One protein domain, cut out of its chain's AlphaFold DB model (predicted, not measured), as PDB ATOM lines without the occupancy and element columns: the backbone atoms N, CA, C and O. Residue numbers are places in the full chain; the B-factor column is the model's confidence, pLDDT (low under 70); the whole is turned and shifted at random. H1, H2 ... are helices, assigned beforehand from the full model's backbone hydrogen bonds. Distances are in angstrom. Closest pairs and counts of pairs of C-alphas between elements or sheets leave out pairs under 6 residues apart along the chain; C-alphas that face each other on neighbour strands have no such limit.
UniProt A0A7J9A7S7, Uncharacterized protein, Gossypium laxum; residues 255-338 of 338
ATOM      1  N   ASP A 255     174.603 188.471 154.688       82.56
ATOM      2  CA  ASP A 255     174.243 187.629 155.823       82.56
ATOM      3  C   ASP A 255     174.329 186.118 155.543       82.56
ATOM      4  O   ASP A 255     174.623 185.355 156.469       82.56
ATOM      5  N   LYS A 256     174.132 185.672 154.292       87.06
ATOM      6  CA  LYS A 256     174.309 184.256 153.921       87.06
ATOM      7  C   LYS A 256     175.781 183.873 153.919       87.06
ATOM      8  O   LYS A 256     176.154 182.897 154.561       87.06
ATOM      9  N   LYS A 257     176.635 184.685 153.288       85.19
ATOM     10  CA  LYS A 257     178.096 184.477 153.278       85.19
ATOM     11  C   LYS A 257     178.707 184.571 154.674       85.19
ATOM     12  O   LYS A 257     179.608 183.802 154.997       85.19
ATOM     13  N   LEU A 258     178.201 185.465 155.527       85.12
ATOM     14  CA  LEU A 258     178.623 185.553 156.927       85.12
ATOM     15  C   LEU A 258     178.256 184.286 157.722       85.12
ATOM     16  O   LEU A 258     179.049 183.837 158.551       85.12
ATOM     17  N   PHE A 259     177.091 183.680 157.461       86.56
ATOM     18  CA  PHE A 259     176.700 182.409 158.082       86.56
ATOM     19  C   PHE A 259     177.421 181.186 157.486       86.56
ATOM     20  O   PHE A 259     177.792 180.286 158.247       86.56
ATOM     21  N   GLU A 260     177.673 181.164 156.172       90.62
ATOM     22  CA  GLU A 260     178.562 180.195 155.514       90.62
ATOM     23  C   GLU A 260     179.926 180.218 156.208       90.62
ATOM     24  O   GLU A 260     180.333 179.210 156.783       90.62
ATOM     25  N   LEU A 261     180.583 181.384 156.248       87.44
ATOM     26  CA  LEU A 261     181.907 181.530 156.846       87.44
ATOM     27  C   LEU A 261     181.919 181.054 158.301       87.44
ATOM     28  O   LEU A 261     182.710 180.174 158.616       87.44
ATOM     29  N   LEU A 262     180.994 181.532 159.147       87.25
ATOM     30  CA  LEU A 262     180.853 181.110 160.551       87.25
ATOM     31  C   LEU A 262     180.710 179.584 160.711       87.25
ATOM     32  O   LEU A 262     181.271 178.986 161.633       87.25
ATOM     33  N   SER A 263     179.949 178.946 159.821       87.88
ATOM     34  CA  SER A 263     179.737 177.496 159.832       87.88
ATOM     35  C   SER A 263     181.009 176.741 159.433       87.88
ATOM     36  O   SER A 263     181.364 175.751 160.078       87.88
ATOM     37  N   LEU A 264     181.741 177.244 158.433       89.12
ATOM     38  CA  LEU A 264     183.037 176.705 158.014       89.12
ATOM     39  C   LEU A 264     184.133 176.938 159.075       89.12
ATOM     40  O   LEU A 264     184.920 176.028 159.336       89.12
ATOM     41  N   SER A 265     184.129 178.064 159.801       84.81
ATOM     42  CA  SER A 265     184.971 178.253 160.998       84.81
ATOM     43  C   SER A 265     184.672 177.191 162.062       84.81
ATOM     44  O   SER A 265     185.568 176.705 162.749       84.81
ATOM     45  N   GLY A 266     183.403 176.790 162.193       83.38
ATOM     46  CA  GLY A 266     182.984 175.690 163.058       83.38
ATOM     47  C   GLY A 266     183.575 174.337 162.645       83.38
ATOM     48  O   GLY A 266     183.944 173.549 163.525       83.38
ATOM     49  N   ALA A 267     183.707 174.086 161.339       87.06
ATOM     50  CA  ALA A 267     184.304 172.878 160.760       87.06
ATOM     51  C   ALA A 267     185.822 172.765 161.002       87.06
ATOM     52  O   ALA A 267     186.339 171.651 161.088       87.06
ATOM     53  N   LEU A 268     186.529 173.882 161.225       83.25
ATOM     54  CA  LEU A 268     187.972 173.901 161.524       83.25
ATOM     55  C   LEU A 268     188.392 173.133 162.789       83.25
ATOM     56  O   LEU A 268     189.581 172.947 163.037       83.25
ATOM     57  N   ALA A 269     187.449 172.705 163.627       83.25
ATOM     58  CA  ALA A 269     187.761 171.831 164.756       83.25
ATOM     59  C   ALA A 269     188.023 170.368 164.342       83.25
ATOM     60  O   ALA A 269     188.558 169.617 165.160       83.25
ATOM     61  N   GLU A 270     187.616 169.986 163.125       86.25
ATOM     62  CA  GLU A 270     187.627 168.617 162.581       86.25
ATOM     63  C   GLU A 270     188.366 168.521 161.231       86.25
ATOM     64  O   GLU A 270     188.984 167.498 160.952       86.25
ATOM     65  N   LEU A 271     188.345 169.581 160.412       86.19
ATOM     66  CA  LEU A 271     188.948 169.632 159.073       86.19
ATOM     67  C   LEU A 271     189.941 170.798 158.925       86.19
ATOM     68  O   LEU A 271     189.865 171.793 159.643       86.19
ATOM     69  N   THR A 272     190.852 170.709 157.954       83.81
ATOM     70  CA  THR A 272     191.750 171.816 157.573       83.81
ATOM     71  C   THR A 272     191.104 172.719 156.516       83.81
ATOM     72  O   THR A 272     190.254 172.266 155.748       83.81
ATOM     73  N   TRP A 273     191.531 173.988 156.429       83.88
ATOM     74  CA  TRP A 273     191.015 174.934 155.425       83.88
ATOM     75  C   TRP A 273     191.062 174.404 153.980       83.88
ATOM     76  O   TRP A 273     190.015 174.443 153.338       83.88
ATOM     77  N   PRO A 274     192.177 173.841 153.466       84.94
ATOM     78  CA  PRO A 274     192.206 173.255 152.122       84.94
ATOM     79  C   PRO A 274     191.147 172.158 151.918       84.94
ATOM     80  O   PRO A 274     190.418 172.166 150.929       84.94
ATOM     81  N   THR A 275     190.958 171.266 152.902       86.19
ATOM     82  CA  THR A 275     189.909 170.228 152.842       86.19
ATOM     83  C   THR A 275     188.498 170.821 152.839       86.19
ATOM     84  O   THR A 275     187.625 170.320 152.129       86.19
ATOM     85  N   ILE A 276     188.263 171.883 153.614       88.38
ATOM     86  CA  ILE A 276     186.977 172.590 153.659       88.38
ATOM     87  C   ILE A 276     186.691 173.280 152.318       88.38
ATOM     88  O   ILE A 276     185.595 173.127 151.785       88.38
ATOM     89  N   LEU A 277     187.672 173.991 151.754       89.25
ATOM     90  CA  LEU A 277     187.544 174.714 150.486       89.25
ATOM     91  C   LEU A 277     187.341 173.755 149.306       89.25
ATOM     92  O   LEU A 277     186.414 173.941 148.522       89.25
ATOM     93  N   SER A 278     188.117 172.667 149.242       89.25
ATOM     94  CA  SER A 278     187.948 171.595 148.250       89.25
ATOM     95  C   SER A 278     186.530 170.997 148.276       89.25
ATOM     96  O   SER A 278     185.915 170.778 147.231       89.25
ATOM     97  N   LYS A 279     185.953 170.808 149.473       90.94
ATOM     98  CA  LYS A 279     184.593 170.272 149.673       90.94
ATOM     99  C   LYS A 279     183.494 171.343 149.770       90.94
ATOM    100  O   LYS A 279     182.355 171.000 150.082       90.94
ATOM    101  N   ARG A 280     183.783 172.625 149.511       91.50
ATOM    102  CA  ARG A 280     182.853 173.749 149.766       91.50
ATOM    103  C   ARG A 280     181.521 173.625 149.020       91.50
ATOM    104  O   ARG A 280     180.488 174.004 149.559       91.50
ATOM    105  N   HIS A 281     181.536 173.030 147.828       92.56
ATOM    106  CA  HIS A 281     180.329 172.696 147.067       92.56
ATOM    107  C   HIS A 281     179.438 171.685 147.818       92.56
ATOM    108  O   HIS A 281     178.280 171.985 148.080       92.56
ATOM    109  N   LEU A 282     180.001 170.570 148.309       93.12
ATOM    110  CA  LEU A 282     179.266 169.579 149.113       93.12
ATOM    111  C   LEU A 282     178.674 170.187 150.390       93.12
ATOM    112  O   LEU A 282     177.586 169.802 150.816       93.12
ATOM    113  N   PHE A 283     179.382 171.137 151.008       92.56
ATOM    114  CA  PHE A 283     178.872 171.893 152.151       92.56
ATOM    115  C   PHE A 283     177.645 172.737 151.778       92.56
ATOM    116  O   PHE A 283     176.651 172.699 152.503       92.56
ATOM    117  N   ARG A 284     177.680 173.448 150.646       94.12
ATOM    118  CA  ARG A 284     176.544 174.243 150.148       94.12
ATOM    119  C   ARG A 284     175.346 173.374 149.775       94.12
ATOM    120  O   ARG A 284     174.247 173.671 150.237       94.12
ATOM    121  N   ASP A 285     175.561 172.263 149.071       92.56
ATOM    122  CA  ASP A 285     174.506 171.290 148.745       92.56
ATOM    123  C   ASP A 285     173.844 170.734 150.020       92.56
ATOM    124  O   ASP A 285     172.619 170.673 150.146       92.56
ATOM    125  N   THR A 286     174.666 170.366 151.007       92.00
ATOM    126  CA  THR A 286     174.224 169.777 152.281       92.00
ATOM    127  C   THR A 286     173.447 170.766 153.153       92.00
ATOM    128  O   THR A 286     172.460 170.389 153.789       92.00
ATOM    129  N   PHE A 287     173.891 172.024 153.207       91.69
ATOM    130  CA  PHE A 287     173.326 173.074 154.057       91.69
ATOM    131  C   PHE A 287     172.503 174.111 153.272       91.69
ATOM    132  O   PHE A 287     172.320 175.227 153.749       91.69
ATOM    133  N   LEU A 288     171.965 173.740 152.103       92.62
ATOM    134  CA  LEU A 288     171.022 174.542 151.310       92.62
ATOM    135  C   LEU A 288     171.525 175.977 151.044       92.62
ATOM    136  O   LEU A 288     170.878 176.956 151.428       92.62
ATOM    137  N   GLU A 289     172.711 176.091 150.436       93.31
ATOM    138  CA  GLU A 289     173.414 177.361 150.158       93.31
ATOM    139  C   GLU A 289     173.617 178.242 151.407       93.31
ATOM    140  O   GLU A 289     173.668 179.469 151.330       93.31
ATOM    141  N   PHE A 290     173.695 177.608 152.585       92.38
ATOM    142  CA  PHE A 290     173.793 178.274 153.885       92.38
ATOM    143  C   PHE A 290     172.719 179.360 154.093       92.38
ATOM    144  O   PHE A 290     172.973 180.390 154.712       92.38
ATOM    145  N   ASP A 291     171.487 179.144 153.621       92.44
ATOM    146  CA  ASP A 291     170.365 180.022 153.969       92.44
ATOM    147  C   ASP A 291     169.915 179.756 155.421       92.44
ATOM    148  O   ASP A 291     169.375 178.677 155.700       92.44
ATOM    149  N   PRO A 292     170.046 180.710 156.369       89.44
ATOM    150  CA  PRO A 292     169.689 180.455 157.765       89.44
ATOM    151  C   PRO A 292     168.208 180.094 157.956       89.44
ATOM    152  O   PRO A 292     167.879 179.334 158.869       89.44
ATOM    153  N   ARG A 293     167.299 180.557 157.082       91.44
ATOM    154  CA  ARG A 293     165.859 180.230 157.135       91.44
ATOM    155  C   ARG A 293     165.554 178.823 156.623       91.44
ATOM    156  O   ARG A 293     164.525 178.260 157.001       91.44
ATOM    157  N   ALA A 294     166.411 178.268 155.769       92.75
ATOM    158  CA  ALA A 294     166.319 176.884 155.319       92.75
ATOM    159  C   ALA A 294     166.997 175.943 156.328       92.75
ATOM    160  O   ALA A 294     166.382 174.982 156.788       92.75
ATOM    161  N   VAL A 295     168.221 176.276 156.752       92.31
ATOM    162  CA  VAL A 295     169.025 175.481 157.693       92.31
ATOM    163  C   VAL A 295     168.356 175.358 159.064       92.31
ATOM    164  O   VAL A 295     168.332 174.270 159.632       92.31
ATOM    165  N   SER A 296     167.723 176.418 159.576       92.19
ATOM    166  CA  SER A 296     166.984 176.378 160.853       92.19
ATOM    167  C   SER A 296     165.798 175.401 160.866       92.19
ATOM    168  O   SER A 296     165.408 174.932 161.941       92.19
ATOM    169  N   LYS A 297     165.246 175.068 159.687       91.12
ATOM    170  CA  LYS A 297     164.153 174.099 159.493       91.12
ATOM    171  C   LYS A 297     164.647 172.664 159.281       91.12
ATOM    172  O   LYS A 297     163.828 171.745 159.249       91.12
ATOM    173  N   LEU A 298     165.955 172.444 159.131       88.56
ATOM    174  CA  LEU A 298     166.512 171.101 158.999       88.56
ATOM    175  C   LEU A 298     166.334 170.322 160.309       88.56
ATOM    176  O   LEU A 298     166.640 170.797 161.405       88.56
ATOM    177  N   SER A 299     165.840 169.090 160.188       85.06
ATOM    178  CA  SER A 299     165.728 168.173 161.319       85.06
ATOM    179  C   SER A 299     167.087 167.538 161.595       85.06
ATOM    180  O   SER A 299     167.556 166.731 160.792       85.06
ATOM    181  N   GLU A 300     167.687 167.869 162.743       78.69
ATOM    182  CA  GLU A 300     168.972 167.327 163.224       78.69
ATOM    183  C   GLU A 300     169.057 165.806 163.050       78.69
ATOM    184  O   GLU A 300     169.994 165.305 162.435       78.69
ATOM    185  N   LYS A 301     168.013 165.084 163.482       76.44
ATOM    186  CA  LYS A 301     167.921 163.616 163.397       76.44
ATOM    187  C   LYS A 301     167.952 163.067 161.968       76.44
ATOM    188  O   LYS A 301     168.324 161.917 161.781       76.44
ATOM    189  N   LYS A 302     167.517 163.845 160.970       78.56
ATOM    190  CA  LYS A 302     167.460 163.412 159.564       78.56
ATOM    191  C   LYS A 302     168.770 163.684 158.825       78.56
ATOM    192  O   LYS A 302     169.142 162.903 157.959       78.56
ATOM    193  N   ILE A 303     169.446 164.786 159.147       81.25
ATOM    194  CA  ILE A 303     170.676 165.214 158.466       81.25
ATOM    195  C   ILE A 303     171.950 164.689 159.144       81.25
ATOM    196  O   ILE A 303     172.896 164.331 158.451       81.25
ATOM    197  N   GLY A 304     171.953 164.560 160.475       77.25
ATOM    198  CA  GLY A 304     173.027 163.918 161.243       77.25
ATOM    199  C   GLY A 304     172.977 162.385 161.261       77.25
ATOM    200  O   GLY A 304     173.838 161.765 161.877       77.25
ATOM    201  N   ALA A 305     171.988 161.764 160.606       79.12
ATOM    202  CA  ALA A 305     171.849 160.311 160.557       79.12
ATOM    203  C   ALA A 305     173.097 159.643 159.935       79.12
ATOM    204  O   ALA A 305     173.573 160.124 158.900       79.12
ATOM    205  N   PRO A 306     173.606 158.528 160.501       75.38
ATOM    206  CA  PRO A 306     174.756 157.813 159.950       75.38
ATOM    207  C   PRO A 306     174.552 157.431 158.478       75.38
ATOM    208  O   PRO A 306     173.546 156.823 158.121       75.38
ATOM    209  N   GLY A 307     175.510 157.800 157.624       75.12
ATOM    210  CA  GLY A 307     175.441 157.578 156.174       75.12
ATOM    211  C   GLY A 307     174.732 158.689 155.386       75.12
ATOM    212  O   GLY A 307     174.726 158.647 154.159       75.12
ATOM    213  N   GLY A 308     174.175 159.709 156.051       80.94
ATOM    214  CA  GLY A 308     173.693 160.926 155.393       80.94
ATOM    215  C   GLY A 308     174.847 161.808 154.883       80.94
ATOM    216  O   GLY A 308     175.939 161.766 155.459       80.94
ATOM    217  N   PRO A 309     174.631 162.658 153.857       82.31
ATOM    218  CA  PRO A 309     175.693 163.464 153.245       82.31
ATOM    219  C   PRO A 309     176.417 164.362 154.259       82.31
ATOM    220  O   PRO A 309     177.646 164.392 154.274       82.31
ATOM    221  N   ALA A 310     175.693 164.992 155.191       82.31
ATOM    222  CA  ALA A 310     176.314 165.808 156.236       82.31
ATOM    223  C   ALA A 310     177.203 164.994 157.187       82.31
ATOM    224  O   ALA A 310     178.287 165.456 157.536       82.31
ATOM    225  N   SER A 311     176.786 163.774 157.554       84.06
ATOM    226  CA  SER A 311     177.573 162.875 158.414       84.06
ATOM    227  C   SER A 311     178.900 162.436 157.779       84.06
ATOM    228  O   SER A 311     179.816 162.034 158.488       84.06
ATOM    229  N   SER A 312     179.033 162.553 156.449       87.62
ATOM    230  CA  SER A 312     180.298 162.317 155.738       87.62
ATOM    231  C   SER A 312     181.248 163.528 155.746       87.62
ATOM    232  O   SER A 312     182.432 163.392 155.433       87.62
ATOM    233  N   LEU A 313     180.732 164.717 156.088       89.31
ATOM    234  CA  LEU A 313     181.478 165.976 156.125       89.31
ATOM    235  C   LEU A 313     181.882 166.386 157.546       89.31
ATOM    236  O   LEU A 313     182.977 166.914 157.718       89.31
ATOM    237  N   LEU A 314     181.008 166.186 158.538       89.88
ATOM    238  CA  LEU A 314     181.171 166.669 159.915       89.88
ATOM    239  C   LEU A 314     180.548 165.716 160.940       89.88
ATOM    240  O   LEU A 314     179.610 164.978 160.634       89.88
ATOM    241  N   SER A 315     181.006 165.799 162.190       89.88
ATOM    242  CA  SER A 315     180.354 165.112 163.309       89.88
ATOM    243  C   SER A 315     178.929 165.626 163.569       89.88
ATOM    244  O   SER A 315     178.606 166.799 163.353       89.88
ATOM    245  N   GLU A 316     178.073 164.764 164.128       89.00
ATOM    246  CA  GLU A 316     176.699 165.110 164.527       89.00
ATOM    247  C   GLU A 316     176.648 166.354 165.437       89.00
ATOM    248  O   GLU A 316     175.781 167.217 165.283       89.00
ATOM    249  N   LEU A 317     177.629 166.503 166.336       88.44
ATOM    250  CA  LEU A 317     177.741 167.655 167.234       88.44
ATOM    251  C   LEU A 317     177.928 168.975 166.472       88.44
ATOM    252  O   LEU A 317     177.363 169.996 166.874       88.44
ATOM    253  N   LYS A 318     178.695 168.967 165.375       88.25
ATOM    254  CA  LYS A 318     178.908 170.143 164.520       88.25
ATOM    255  C   LYS A 318     177.715 170.429 163.628       88.25
ATOM    256  O   LYS A 318     177.304 171.584 163.550       88.25
ATOM    257  N   ILE A 319     177.115 169.395 163.041       90.19
ATOM    258  CA  ILE A 319     175.878 169.510 162.255       90.19
ATOM    259  C   ILE A 319     174.777 170.160 163.109       90.19
ATOM    260  O   ILE A 319     174.175 171.151 162.694       90.19
ATOM    261  N   ARG A 320     174.579 169.682 164.346       90.06
ATOM    262  CA  ARG A 320     173.647 170.290 165.307       90.06
ATOM    263  C   ARG A 320     174.012 171.737 165.646       90.06
ATOM    264  O   ARG A 320     173.124 172.580 165.713       90.06
ATOM    265  N   GLY A 321     175.298 172.036 165.837       88.00
ATOM    266  CA  GLY A 321     175.775 173.398 166.098       88.00
ATOM    267  C   GLY A 321     175.435 174.381 164.973       88.00
ATOM    268  O   GLY A 321     174.957 175.477 165.249       88.00
ATOM    269  N   ILE A 322     175.608 173.977 163.710       90.00
ATOM    270  CA  ILE A 322     175.251 174.785 162.531       90.00
ATOM    271  C   ILE A 322     173.737 175.050 162.493       90.00
ATOM    272  O   ILE A 322     173.313 176.193 162.316       90.00
ATOM    273  N   ILE A 323     172.916 174.021 162.726       91.56
ATOM    274  CA  ILE A 323     171.449 174.143 162.731       91.56
ATOM    275  C   ILE A 323     170.967 175.059 163.864       91.56
ATOM    276  O   ILE A 323     170.115 175.922 163.641       91.56
ATOM    277  N   GLU A 324     171.523 174.928 165.069       89.31
ATOM    278  CA  GLU A 324     171.147 175.788 166.192       89.31
ATOM    279  C   GLU A 324     171.592 177.240 165.972       89.31
ATOM    280  O   GLU A 324     170.798 178.156 166.192       89.31
ATOM    281  N   ASN A 325     172.795 177.471 165.434       89.44
ATOM    282  CA  ASN A 325     173.238 178.811 165.033       89.44
ATOM    283  C   ASN A 325     172.264 179.448 164.024       89.44
ATOM    284  O   ASN A 325     171.879 180.605 164.197       89.44
ATOM    285  N   ALA A 326     171.792 178.692 163.025       90.50
ATOM    286  CA  ALA A 326     170.795 179.172 162.066       90.50
ATOM    287  C   ALA A 326     169.470 179.574 162.741       90.50
ATOM    288  O   ALA A 326     168.893 180.611 162.404       90.50
ATOM    289  N   ARG A 327     168.992 178.797 163.728       89.06
ATOM    290  CA  ARG A 327     167.788 179.144 164.510       89.06
ATOM    291  C   ARG A 327     167.982 180.420 165.321       89.06
ATOM    292  O   ARG A 327     167.069 181.238 165.373       89.06
ATOM    293  N   GLN A 328     169.140 180.597 165.952       88.06
ATOM    294  CA  GLN A 328     169.427 181.789 166.755       88.06
ATOM    295  C   GLN A 328     169.564 183.045 165.881       88.06
ATOM    296  O   GLN A 328     169.027 184.087 166.244       88.06
ATOM    297  N   ILE A 329     170.163 182.936 164.690       85.56
ATOM    298  CA  ILE A 329     170.189 184.020 163.692       85.56
ATOM    299  C   ILE A 329     168.767 184.382 163.240       85.56
ATOM    300  O   ILE A 329     168.412 185.558 163.237       85.56
ATOM    301  N   CYS A 330     167.917 183.392 162.944       87.12
ATOM    302  CA  CYS A 330     166.525 183.655 162.566       87.12
ATOM    303  C   CYS A 330     165.730 184.371 163.671       87.12
ATOM    304  O   CYS A 330     164.964 185.278 163.358       87.12
ATOM    305  N   LYS A 331     165.938 184.009 164.947       83.75
ATOM    306  CA  LYS A 331     165.338 184.711 166.100       83.75
ATOM    307  C   LYS A 331     165.867 186.142 166.237       83.75
ATOM    308  O   LYS A 331     165.091 187.061 166.471       83.75
ATOM    309  N   ALA A 332     167.174 186.350 166.076       78.75
ATOM    310  CA  ALA A 332     167.768 187.685 166.141       78.75
ATOM    311  C   ALA A 332     167.216 188.613 165.042       78.75
ATOM    312  O   ALA A 332     166.992 189.792 165.293       78.75
ATOM    313  N   TRP A 333     166.936 188.080 163.848       80.62
ATOM    314  CA  TRP A 333     166.305 188.842 162.771       80.62
ATOM    315  C   TRP A 333     164.844 189.209 163.038       80.62
ATOM    316  O   TRP A 333     164.443 190.296 162.629       80.62
ATOM    317  N   THR A 334     164.053 188.353 163.700       73.69
ATOM    318  CA  THR A 334     162.664 188.705 164.043       73.69
ATOM    319  C   THR A 334     162.620 189.866 165.036       73.69
ATOM    320  O   THR A 334     161.934 190.838 164.769       73.69
ATOM    321  N   TYR A 335     163.462 189.853 166.077       64.25
ATOM    322  CA  TYR A 335     163.553 190.951 167.058       64.25
ATOM    323  C   TYR A 335     164.148 192.267 166.523       64.25
ATOM    324  O   TYR A 335     164.253 193.230 167.273       64.25
ATOM    325  N   SER A 336     164.601 192.312 165.267       56.00
ATOM    326  CA  SER A 336     165.165 193.518 164.642       56.00
ATOM    327  C   SER A 336     164.194 194.206 163.670       56.00
ATOM    328  O   SER A 336     164.597 195.167 163.015       56.00
ATOM    329  N   HIS A 337     162.975 193.678 163.522       50.62
ATOM    330  CA  HIS A 337     161.924 194.206 162.641       50.62
ATOM    331  C   HIS A 337     160.645 194.613 163.403       50.62
ATOM    332  O   HIS A 337     159.698 195.059 162.756       50.62
ATOM    333  N   ASP A 338     160.647 194.465 164.732       38.12
ATOM    334  CA  ASP A 338     159.652 194.990 165.678       38.12
ATOM    335  C   ASP A 338     160.207 196.261 166.358       38.12
ATOM    336  O   ASP A 338     159.412 197.196 166.598       38.12
TER     337      ASP A 338
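This is residues 255 to 338 of the 338 residues of an uncharacterized protein of Gossypium laxum (UniProt A0A7J9A7S7). A single long helix, H6, the last in the printed part, is the spine of this domain; H1 runs back side by side with it, the short helices H4 and H5 pack on it at other places, and H2 and H3 sit farther out in the arc that H1 to H5 make partly round it. The tail at residues 332 to 338, which includes the last three residues of H6, sticks out and adds to the length. The printed part has 84 residues, with six named helices in the order H1, H2, H3, H4, H5, H6 and no named strand; the class is all helix. It is compact, with a radius of gyration of the C-alphas of 12.5 A, yet elongated in outline, with spans of 41 by 26 by 20 A.

H6, residues 316 to 334, is the longest helix, 27.5 A from C-alpha 316 at (176.699, 165.110, 164.527) to C-alpha 334 at (162.664, 188.705, 164.043). H1, residues 255 to 267, measures 18.5 A and begins with C-alpha 255 at (174.243, 187.629, 155.823). H2 holds residues 273 to 278 over 8.5 A, and H3 residues 280 to 286 over 9.8 A. H4, residues 292 to 295, and H5, residues 300 to 303, have four residues each and measure 5.0 A and 5.5 A.

H6 is the hub, touching three other helices. With residues 318 to 326 alone it touches H1, at a shallow tilt of 25 degrees, opposite ways; the closest C-alphas, of Ser 263 and Ile 322, are 5.9 A apart. With residues 322 to 330 alone it touches H4, where the closest C-alphas, of Pro 292 and Ala 326, are 4.6 A apart. With residues 319 to 323 alone it touches H5, where the closest C-alphas, of Glu 300 and Arg 320, are 5.9 A apart. H2 is close to H1 but not clearly touching, the closest C-alphas, of Leu 264 and Ile 276, being 7.2 A apart, at a steep tilt of 63 degrees, opposite ways. H1 and H3 are near each other, with 6 pairs of C-alphas within 10 A. H2 and H3 meet only through their link, and both are apart from H6. In H1, H2, H3 and H6 every O i to N i+4 pair is within hydrogen-bond range; H4 and H5 are too short for such a pair.

The C-alphas farthest apart, of Gly 307 and Asp 338, are 41.7 A from each other. The printed part has no cut and ends at the chain's last residue. The link from H5 to H6, residues 304 to 315, is long; the other four links are tight. The mean pLDDT of the printed part is 85.3, and residues 335 to 338 are under 70.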